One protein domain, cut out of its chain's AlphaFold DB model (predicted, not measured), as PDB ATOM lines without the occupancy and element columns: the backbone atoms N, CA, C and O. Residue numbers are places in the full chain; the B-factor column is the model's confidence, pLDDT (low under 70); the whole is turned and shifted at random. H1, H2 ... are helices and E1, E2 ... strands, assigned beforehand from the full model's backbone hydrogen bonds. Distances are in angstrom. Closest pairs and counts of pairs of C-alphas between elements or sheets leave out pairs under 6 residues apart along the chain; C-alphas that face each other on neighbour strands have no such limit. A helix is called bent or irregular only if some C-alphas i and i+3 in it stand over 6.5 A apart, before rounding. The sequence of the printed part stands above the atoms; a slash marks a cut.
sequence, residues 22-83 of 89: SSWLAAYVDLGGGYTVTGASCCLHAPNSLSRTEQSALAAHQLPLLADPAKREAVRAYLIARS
ATOM      1  N   SER A  22      97.222 138.113 125.923       91.38
ATOM      2  CA  SER A  22      96.428 137.731 124.752       91.38
ATOM      3  C   SER A  22      97.294 137.209 123.607       91.38
ATOM      4  O   SER A  22      97.017 136.148 123.053       91.38
ATOM      5  N   SER A  23      98.387 137.913 123.316       92.12
ATOM      6  CA  SER A  23      99.372 137.573 122.295       92.12
ATOM      7  C   SER A  23     100.139 136.324 122.704       92.12
ATOM      8  O   SER A  23     100.357 135.435 121.884       92.12
ATOM      9  N   TRP A  24     100.499 136.220 123.990       93.56
ATOM     10  CA  TRP A  24     101.139 135.020 124.518       93.56
ATOM     11  C   TRP A  24     100.234 133.790 124.377       93.56
ATOM     12  O   TRP A  24     100.701 132.746 123.920       93.56
ATOM     13  N   LEU A  25      98.946 133.919 124.724       92.25
ATOM     14  CA  LEU A  25      97.977 132.827 124.637       92.25
ATOM     15  C   LEU A  25      97.695 132.431 123.183       92.25
ATOM     16  O   LEU A  25      97.616 131.243 122.892       92.25
ATOM     17  N   ALA A  26      97.575 133.400 122.273       91.62
ATOM     18  CA  ALA A  26      97.401 133.130 120.849       91.62
ATOM     19  C   ALA A  26      98.577 132.314 120.292       91.62
ATOM     20  O   ALA A  26      98.355 131.281 119.671       91.62
ATOM     21  N   ALA A  27      99.813 132.716 120.601       92.56
ATOM     22  CA  ALA A  27     101.006 131.966 120.213       92.56
ATOM     23  C   ALA A  27     101.064 130.572 120.863       92.56
ATOM     24  O   ALA A  27     101.468 129.609 120.220       92.56
ATOM     25  N   TYR A  28     100.627 130.438 122.120       91.44
ATOM     26  CA  TYR A  28     100.556 129.137 122.792       91.44
ATOM     27  C   TYR A  28      99.582 128.182 122.085       91.44
ATOM     28  O   TYR A  28      99.894 127.004 121.930       91.44
ATOM     29  N   VAL A  29      98.430 128.686 121.633       90.69
ATOM     30  CA  VAL A  29      97.435 127.901 120.883       90.69
ATOM     31  C   VAL A  29      97.917 127.561 119.473       90.69
ATOM     32  O   VAL A  29      97.697 126.444 119.019       90.69
ATOM     33  N   ASP A  30      98.610 128.483 118.804       90.44
ATOM     34  CA  ASP A  30      99.216 128.259 117.480       90.44
ATOM     35  C   ASP A  30     100.269 127.134 117.521       90.44
ATOM     36  O   ASP A  30     100.288 126.242 116.680       90.44
ATOM     37  N   LEU A  31     101.053 127.067 118.605       88.81
ATOM     38  CA  LEU A  31     101.972 125.954 118.888       88.81
ATOM     39  C   LEU A  31     101.266 124.623 119.231       88.81
ATOM     40  O   LEU A  31     101.926 123.646 119.588       88.81
ATOM     41  N   GLY A  32      99.935 124.580 119.168       88.06
ATOM     42  CA  GLY A  32      99.123 123.408 119.477       88.06
ATOM     43  C   GLY A  32      98.788 123.250 120.958       88.06
ATOM     44  O   GLY A  32      98.280 122.208 121.360       88.06
ATOM     45  N   GLY A  33      99.060 124.256 121.790       90.44
ATOM     46  CA  GLY A  33      98.640 124.280 123.186       90.44
ATOM     47  C   GLY A  33      97.128 124.426 123.341       90.44
ATOM     48  O   GLY A  33      96.452 125.097 122.566       90.44
ATOM     49  N   GLY A  34      96.583 123.818 124.387       90.44
ATOM     50  CA  GLY A  34      95.185 123.962 124.770       90.44
ATOM     51  C   GLY A  34      95.044 124.628 126.130       90.44
ATOM     52  O   GLY A  34      95.953 124.600 126.963       90.44
ATOM     53  N   TYR A  35      93.886 125.223 126.384       90.31
ATOM     54  CA  TYR A  35      93.542 125.677 127.721       90.31
ATOM     55  C   TYR A  35      92.090 125.355 128.048       90.31
ATOM     56  O   TYR A  35      91.218 125.348 127.185       90.31
ATOM     57  N   THR A  36      91.838 125.110 129.327       88.31
ATOM     58  CA  THR A  36      90.499 124.938 129.888       88.31
ATOM     59  C   THR A  36      90.299 125.988 130.970       88.31
ATOM     60  O   THR A  36      91.207 126.231 131.767       88.31
ATOM     61  N   VAL A  37      89.118 126.601 131.021       87.12
ATOM     62  CA  VAL A  37      88.727 127.513 132.102       87.12
ATOM     63  C   VAL A  37      87.485 126.953 132.786       87.12
ATOM     64  O   VAL A  37      86.507 126.618 132.127       87.12
ATOM     65  N   THR A  38      87.538 126.820 134.107       83.69
ATOM     66  CA  THR A  38      86.459 126.308 134.956       83.69
ATOM     67  C   THR A  38      86.198 127.297 136.090       83.69
ATOM     68  O   THR A  38      86.893 127.326 137.107       83.69
ATOM     69  N   GLY A  39      85.195 128.159 135.910       79.38
ATOM     70  CA  GLY A  39      84.888 129.228 136.864       79.38
ATOM     71  C   GLY A  39      86.079 130.175 137.061       79.38
ATOM     72  O   GLY A  39      86.488 130.862 136.131       79.38
ATOM     73  N   ALA A  40      86.643 130.204 138.272       77.94
ATOM     74  CA  ALA A  40      87.814 131.021 138.622       77.94
ATOM     75  C   ALA A  40      89.166 130.291 138.451       77.94
ATOM     76  O   ALA A  40      90.213 130.796 138.876       77.94
ATOM     77  N   SER A  41      89.156 129.096 137.863       81.25
ATOM     78  CA  SER A  41      90.345 128.278 137.624       81.25
ATOM     79  C   SER A  41      90.628 128.163 136.134       81.25
ATOM     80  O   SER A  41      89.710 128.101 135.323       81.25
ATOM     81  N   CYS A  42      91.904 128.107 135.761       86.38
ATOM     82  CA  CYS A  42      92.323 127.833 134.392       86.38
ATOM     83  C   CYS A  42      93.508 126.867 134.378       86.38
ATOM     84  O   CYS A  42      94.397 126.956 135.227       86.38
ATOM     85  N   CYS A  43      93.540 125.985 133.385       87.31
ATOM     86  CA  CYS A  43      94.612 125.021 133.173       87.31
ATOM     87  C   CYS A  43      95.105 125.111 131.730       87.31
ATOM     88  O   CYS A  43      94.302 125.098 130.800       87.31
ATOM     89  N   LEU A  44      96.425 125.169 131.553       88.94
ATOM     90  CA  LEU A  44      97.086 125.016 130.257       88.94
ATOM     91  C   LEU A  44      97.448 123.540 130.072       88.94
ATOM     92  O   LEU A  44      97.937 122.912 131.010       88.94
ATOM     93  N   HIS A  45      97.229 122.990 128.885       88.56
ATOM     94  CA  HIS A  45      97.519 121.595 128.580       88.56
ATOM     95  C   HIS A  45      98.204 121.444 127.220       88.56
ATOM     96  O   HIS A  45      97.885 122.137 126.259       88.56
ATOM     97  N   ALA A  46      99.142 120.503 127.152       85.81
ATOM     98  CA  ALA A  46      99.839 120.111 125.934       85.81
ATOM     99  C   ALA A  46      99.196 118.826 125.381       85.81
ATOM    100  O   ALA A  46      99.214 117.808 126.077       85.81
ATOM    101  N   PRO A  47      98.598 118.834 124.180       82.06
ATOM    102  CA  PRO A  47      98.052 117.624 123.577       82.06
ATOM    103  C   PRO A  47      99.137 116.578 123.297       82.06
ATOM    104  O   PRO A  47     100.203 116.890 122.769       82.06
ATOM    105  N   ASN A  48      98.833 115.308 123.571       77.50
ATOM    106  CA  ASN A  48      99.747 114.185 123.309       77.50
ATOM    107  C   ASN A  48      99.943 113.884 121.812       77.50
ATOM    108  O   ASN A  48     100.815 113.099 121.454       77.50
ATOM    109  N   SER A  49      99.125 114.478 120.937       84.31
ATOM    110  CA  SER A  49      99.211 114.326 119.481       84.31
ATOM    111  C   SER A  49     100.315 115.172 118.838       84.31
ATOM    112  O   SER A  49     100.558 115.023 117.645       84.31
ATOM    113  N   LEU A  50     100.963 116.061 119.598       83.81
ATOM    114  CA  LEU A  50     102.035 116.920 119.100       83.81
ATOM    115  C   LEU A  50     103.323 116.127 118.848       83.81
ATOM    116  O   LEU A  50     103.721 115.269 119.644       83.81
ATOM    117  N   SER A  51     104.033 116.467 117.774       88.00
ATOM    118  CA  SER A  51     105.386 115.976 117.524       88.00
ATOM    119  C   SER A  51     106.343 116.392 118.648       88.00
ATOM    120  O   SER A  51     106.106 117.339 119.401       88.00
ATOM    121  N   ARG A  52     107.487 115.707 118.758       87.19
ATOM    122  CA  ARG A  52     108.510 116.031 119.770       87.19
ATOM    123  C   ARG A  52     109.001 117.483 119.663       87.19
ATOM    124  O   ARG A  52     109.296 118.107 120.684       87.19
ATOM    125  N   THR A  53     109.093 118.009 118.444       88.31
ATOM    126  CA  THR A  53     109.514 119.391 118.181       88.31
ATOM    127  C   THR A  53     108.477 120.384 118.696       88.31
ATOM    128  O   THR A  53     108.840 121.312 119.412       88.31
ATOM    129  N   GLU A  54     107.194 120.153 118.415       87.25
ATOM    130  CA  GLU A  54     106.089 120.995 118.896       87.25
ATOM    131  C   GLU A  54     105.975 120.961 120.421       87.25
ATOM    132  O   GLU A  54     105.875 122.009 121.047       87.25
ATOM    133  N   GLN A  55     106.101 119.785 121.045       86.81
ATOM    134  CA  GLN A  55     106.117 119.673 122.510       86.81
ATOM    135  C   GLN A  55     107.265 120.474 123.135       86.81
ATOM    136  O   GLN A  55     107.082 121.139 124.154       86.81
ATOM    137  N   SER A  56     108.446 120.437 122.514       89.56
ATOM    138  CA  SER A  56     109.621 121.174 122.991       89.56
ATOM    139  C   SER A  56     109.448 122.685 122.812       89.56
ATOM    140  O   SER A  56     109.791 123.452 123.713       89.56
ATOM    141  N   ALA A  57     108.868 123.119 121.687       90.06
ATOM    142  CA  ALA A  57     108.520 124.517 121.443       90.06
ATOM    143  C   ALA A  57     107.469 125.020 122.445       90.06
ATOM    144  O   ALA A  57     107.623 126.096 123.020       90.06
ATOM    145  N   LEU A  58     106.445 124.210 122.722       90.25
ATOM    146  CA  LEU A  58     105.391 124.525 123.678       90.25
ATOM    147  C   LEU A  58     105.935 124.626 125.112       90.25
ATOM    148  O   LEU A  58     105.616 125.575 125.828       90.25
ATOM    149  N   ALA A  59     106.808 123.698 125.515       89.62
ATOM    150  CA  ALA A  59     107.478 123.739 126.813       89.62
ATOM    151  C   ALA A  59     108.359 124.991 126.954       89.62
ATOM    152  O   ALA A  59     108.298 125.678 127.977       89.62
ATOM    153  N   ALA A  60     109.124 125.341 125.914       91.00
ATOM    154  CA  ALA A  60     109.914 126.568 125.890       91.00
ATOM    155  C   ALA A  60     109.032 127.825 125.995       91.00
ATOM    156  O   ALA A  60     109.379 128.763 126.712       91.00
ATOM    157  N   HIS A  61     107.857 127.821 125.359       91.81
ATOM    158  CA  HIS A  61     106.888 128.922 125.422       91.81
ATOM    159  C   HIS A  61     106.256 129.103 126.810       91.81
ATOM    160  O   HIS A  61     105.833 130.207 127.159       91.81
ATOM    161  N   GLN A  62     106.214 128.045 127.628       90.19
ATOM    162  CA  GLN A  62     105.728 128.088 129.012       90.19
ATOM    163  C   GLN A  62     106.787 128.556 130.023       90.19
ATOM    164  O   GLN A  62     106.417 129.049 131.093       90.19
ATOM    165  N   LEU A  63     108.085 128.468 129.701       90.00
ATOM    166  CA  LEU A  63     109.174 128.888 130.597       90.00
ATOM    167  C   LEU A  63     109.011 130.315 131.158       90.00
ATOM    168  O   LEU A  63     109.222 130.490 132.359       90.00
ATOM    169  N   PRO A  64     108.581 131.333 130.382       86.75
ATOM    170  CA  PRO A  64     108.361 132.676 130.916       86.75
ATOM    171  C   PRO A  64     107.303 132.740 132.026       86.75
ATOM    172  O   PRO A  64     107.447 133.552 132.934       86.75
ATOM    173  N   LEU A  65     106.266 131.894 131.986       88.25
ATOM    174  CA  LEU A  65     105.242 131.817 133.041       88.25
ATOM    175  C   LEU A  65     105.723 131.041 134.273       88.25
ATOM    176  O   LEU A  65     105.202 131.217 135.380       88.25
ATOM    177  N   LEU A  66     106.685 130.137 134.086       86.50
ATOM    178  CA  LEU A  66     107.338 129.425 135.181       86.50
ATOM    179  C   LEU A  66     108.306 130.341 135.930       86.50
ATOM    180  O   LEU A  66     108.315 130.322 137.157       86.50
ATOM    181  N   ALA A  67     109.051 131.167 135.194       89.38
ATOM    182  CA  ALA A  67     110.015 132.114 135.744       89.38
ATOM    183  C   ALA A  67     109.370 133.348 136.400       89.38
ATOM    184  O   ALA A  67     109.979 133.949 137.279       89.38
ATOM    185  N   ASP A  68     108.160 133.735 135.981       90.44
ATOM    186  CA  ASP A  68     107.511 134.971 136.423       90.44
ATOM    187  C   ASP A  68     106.047 134.731 136.853       90.44
ATOM    188  O   ASP A  68     105.159 134.563 136.003       90.44
ATOM    189  N   PRO A  69     105.757 134.722 138.171       89.62
ATOM    190  CA  PRO A  69     104.401 134.515 138.667       89.62
ATOM    191  C   PRO A  69     103.442 135.649 138.273       89.62
ATOM    192  O   PRO A  69     102.247 135.390 138.136       89.62
ATOM    193  N   ALA A  70     103.927 136.872 138.027       90.06
ATOM    194  CA  ALA A  70     103.072 137.981 137.604       90.06
ATOM    195  C   ALA A  70     102.549 137.768 136.176       90.06
ATOM    196  O   ALA A  70     101.377 138.024 135.900       90.06
ATOM    197  N   LYS A  71     103.374 137.214 135.277       91.00
ATOM    198  CA  LYS A  71     102.923 136.823 133.928       91.00
ATOM    199  C   LYS A  71     101.903 135.698 133.984       91.00
ATOM    200  O   LYS A  71     100.920 135.723 133.246       91.00
ATOM    201  N   ARG A  72     102.107 134.726 134.877       89.88
ATOM    202  CA  ARG A  72     101.147 133.635 135.090       89.88
ATOM    203  C   ARG A  72      99.794 134.166 135.547       89.88
ATOM    204  O   ARG A  72      98.774 133.766 134.989       89.88
ATOM    205  N   GLU A  73      99.790 135.083 136.509       90.56
ATOM    206  CA  GLU A  73      98.557 135.712 136.980       90.56
ATOM    207  C   GLU A  73      97.905 136.569 135.888       90.56
ATOM    208  O   GLU A  73      96.695 136.502 135.712       90.56
ATOM    209  N   ALA A  74      98.685 137.283 135.069       91.69
ATOM    210  CA  ALA A  74      98.150 138.033 133.932       91.69
ATOM    211  C   ALA A  74      97.443 137.124 132.907       91.69
ATOM    212  O   ALA A  74      96.350 137.457 132.446       91.69
ATOM    213  N   VAL A  75      98.020 135.960 132.576       91.06
ATOM    214  CA  VAL A  75      97.366 134.964 131.702       91.06
ATOM    215  C   VAL A  75      96.112 134.392 132.362       91.06
ATOM    216  O   VAL A  75      95.079 134.276 131.703       91.06
ATOM    217  N   ARG A  76      96.162 134.075 133.660       89.69
ATOM    218  CA  ARG A  76      95.000 133.583 134.412       89.69
ATOM    219  C   ARG A  76      93.858 134.597 134.413       89.69
ATOM    220  O   ARG A  76      92.738 134.248 134.047       89.69
ATOM    221  N   ALA A  77      94.136 135.838 134.799       89.69
ATOM    222  CA  ALA A  77      93.159 136.918 134.833       89.69
ATOM    223  C   ALA A  77      92.543 137.144 133.447       89.69
ATOM    224  O   ALA A  77      91.326 137.281 133.327       89.69
ATOM    225  N   TYR A  78      93.368 137.093 132.396       90.88
ATOM    226  CA  TYR A  78      92.907 137.175 131.015       90.88
ATOM    227  C   TYR A  78      91.928 136.049 130.652       90.88
ATOM    228  O   TYR A  78      90.851 136.309 130.119       90.88
ATOM    229  N   LEU A  79      92.275 134.800 130.967       89.06
ATOM    230  CA  LEU A  79      91.453 133.621 130.677       89.06
ATOM    231  C   LEU A  79      90.116 133.623 131.428       89.06
ATOM    232  O   LEU A  79      89.083 133.285 130.848       89.06
ATOM    233  N   ILE A  80      90.122 134.032 132.698       87.19
ATOM    234  CA  ILE A  80      88.907 134.152 133.514       87.19
ATOM    235  C   ILE A  80      88.010 135.272 132.977       87.19
ATOM    236  O   ILE A  80      86.810 135.068 132.832       87.19
ATOM    237  N   ALA A  81      88.577 136.433 132.632       86.19
ATOM    238  CA  ALA A  81      87.815 137.564 132.100       86.19
ATOM    239  C   ALA A  81      87.192 137.276 130.723       86.19
ATOM    240  O   ALA A  81      86.130 137.808 130.403       86.19
ATOM    241  N   ARG A  82      87.855 136.450 129.902       79.31
ATOM    242  CA  ARG A  82      87.404 136.090 128.551       79.31
ATOM    243  C   ARG A  82      86.467 134.883 128.528       79.31
ATOM    244  O   ARG A  82      85.812 134.655 127.514       79.31
ATOM    245  N   SER A  83      86.417 134.095 129.601       67.31
ATOM    246  CA  SER A  83      85.452 133.006 129.682       67.31
ATOM    247  C   SER A  83      84.065 133.617 129.760       67.31
ATOM    248  O   SER A  83      83.823 134.411 130.676       67.31
TER     249      SER A  83
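AT A GLANCE: This is residues 22 to 83 of the 89 residues of an uncharacterized protein of Sphingobium sp. B9G5A (UniProt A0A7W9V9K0). The strand hairpin E1 E2, the long helix H2 and helix H3 make the three sides of a small triangle, and H1 covers one side of its opening. H2 and H3 meet in a corner near their link, and H3 packs on the hairpin with residues 75 to 82. The printed part has 62 residues, in the order H1, E1, E2, H2, H3, and its sheet of two strands, E1 - E2, is antiparallel. The class is mixed, helices and strands; the whole is compact, with a radius of gyration of the C-alphas of 11.5 A, and rounded, spanning 31 by 23 by 17 A.

HOW THE PARTS SIT: E1, residues 34 to 38, and E2, residues 41 to 45, form a hairpin at 162 degrees, with N 36 and O 43 within hydrogen-bond range at 2.9 A. The closest C-alphas of E2 and H3, residues 69 to 82, are those of Cys 42 and Arg 76, 6.3 A apart. H2, residues 52 to 67, touches H3 only at the corner, about perpendicular at 74 degrees; the closest C-alphas, Leu 65 and Arg 72, are 4.9 A apart. H1, residues 22 to 30, only just touches H3, with 3 pairs of C-alphas within 8 A, the closest being Ser 22 and Tyr 78 at 7.2 A. H1 and H2 are close but not clearly touching, the C-alphas of Tyr 28 and Leu 58 being 6.7 A apart. E1 and H2 are apart. Every O i to N i+4 pair is within hydrogen-bond range in H1 and H3, and 10 of 12 in H2.

IN THESE COORDINATES: H1 begins at C-alpha 22 (96.428, 137.731, 124.752) and is 12.3 A long. E1 measures 13.6 A and E2 13.3 A. H2, 22.7 A, has a kink of 29 degrees near residue 61 and is irregular, but only just: C-alphas 61 and 64 are 6.8 A apart. H3, 19.8 A, ends at C-alpha 82 (87.404, 136.090, 128.551).

THE WHOLE: The two C-alphas farthest apart, Gly 39 and Thr 53, are 32.4 A apart. The printed part has no cut and no long link. Mean pLDDT of the printed part is 87.9, and residue 83 alone is under 70.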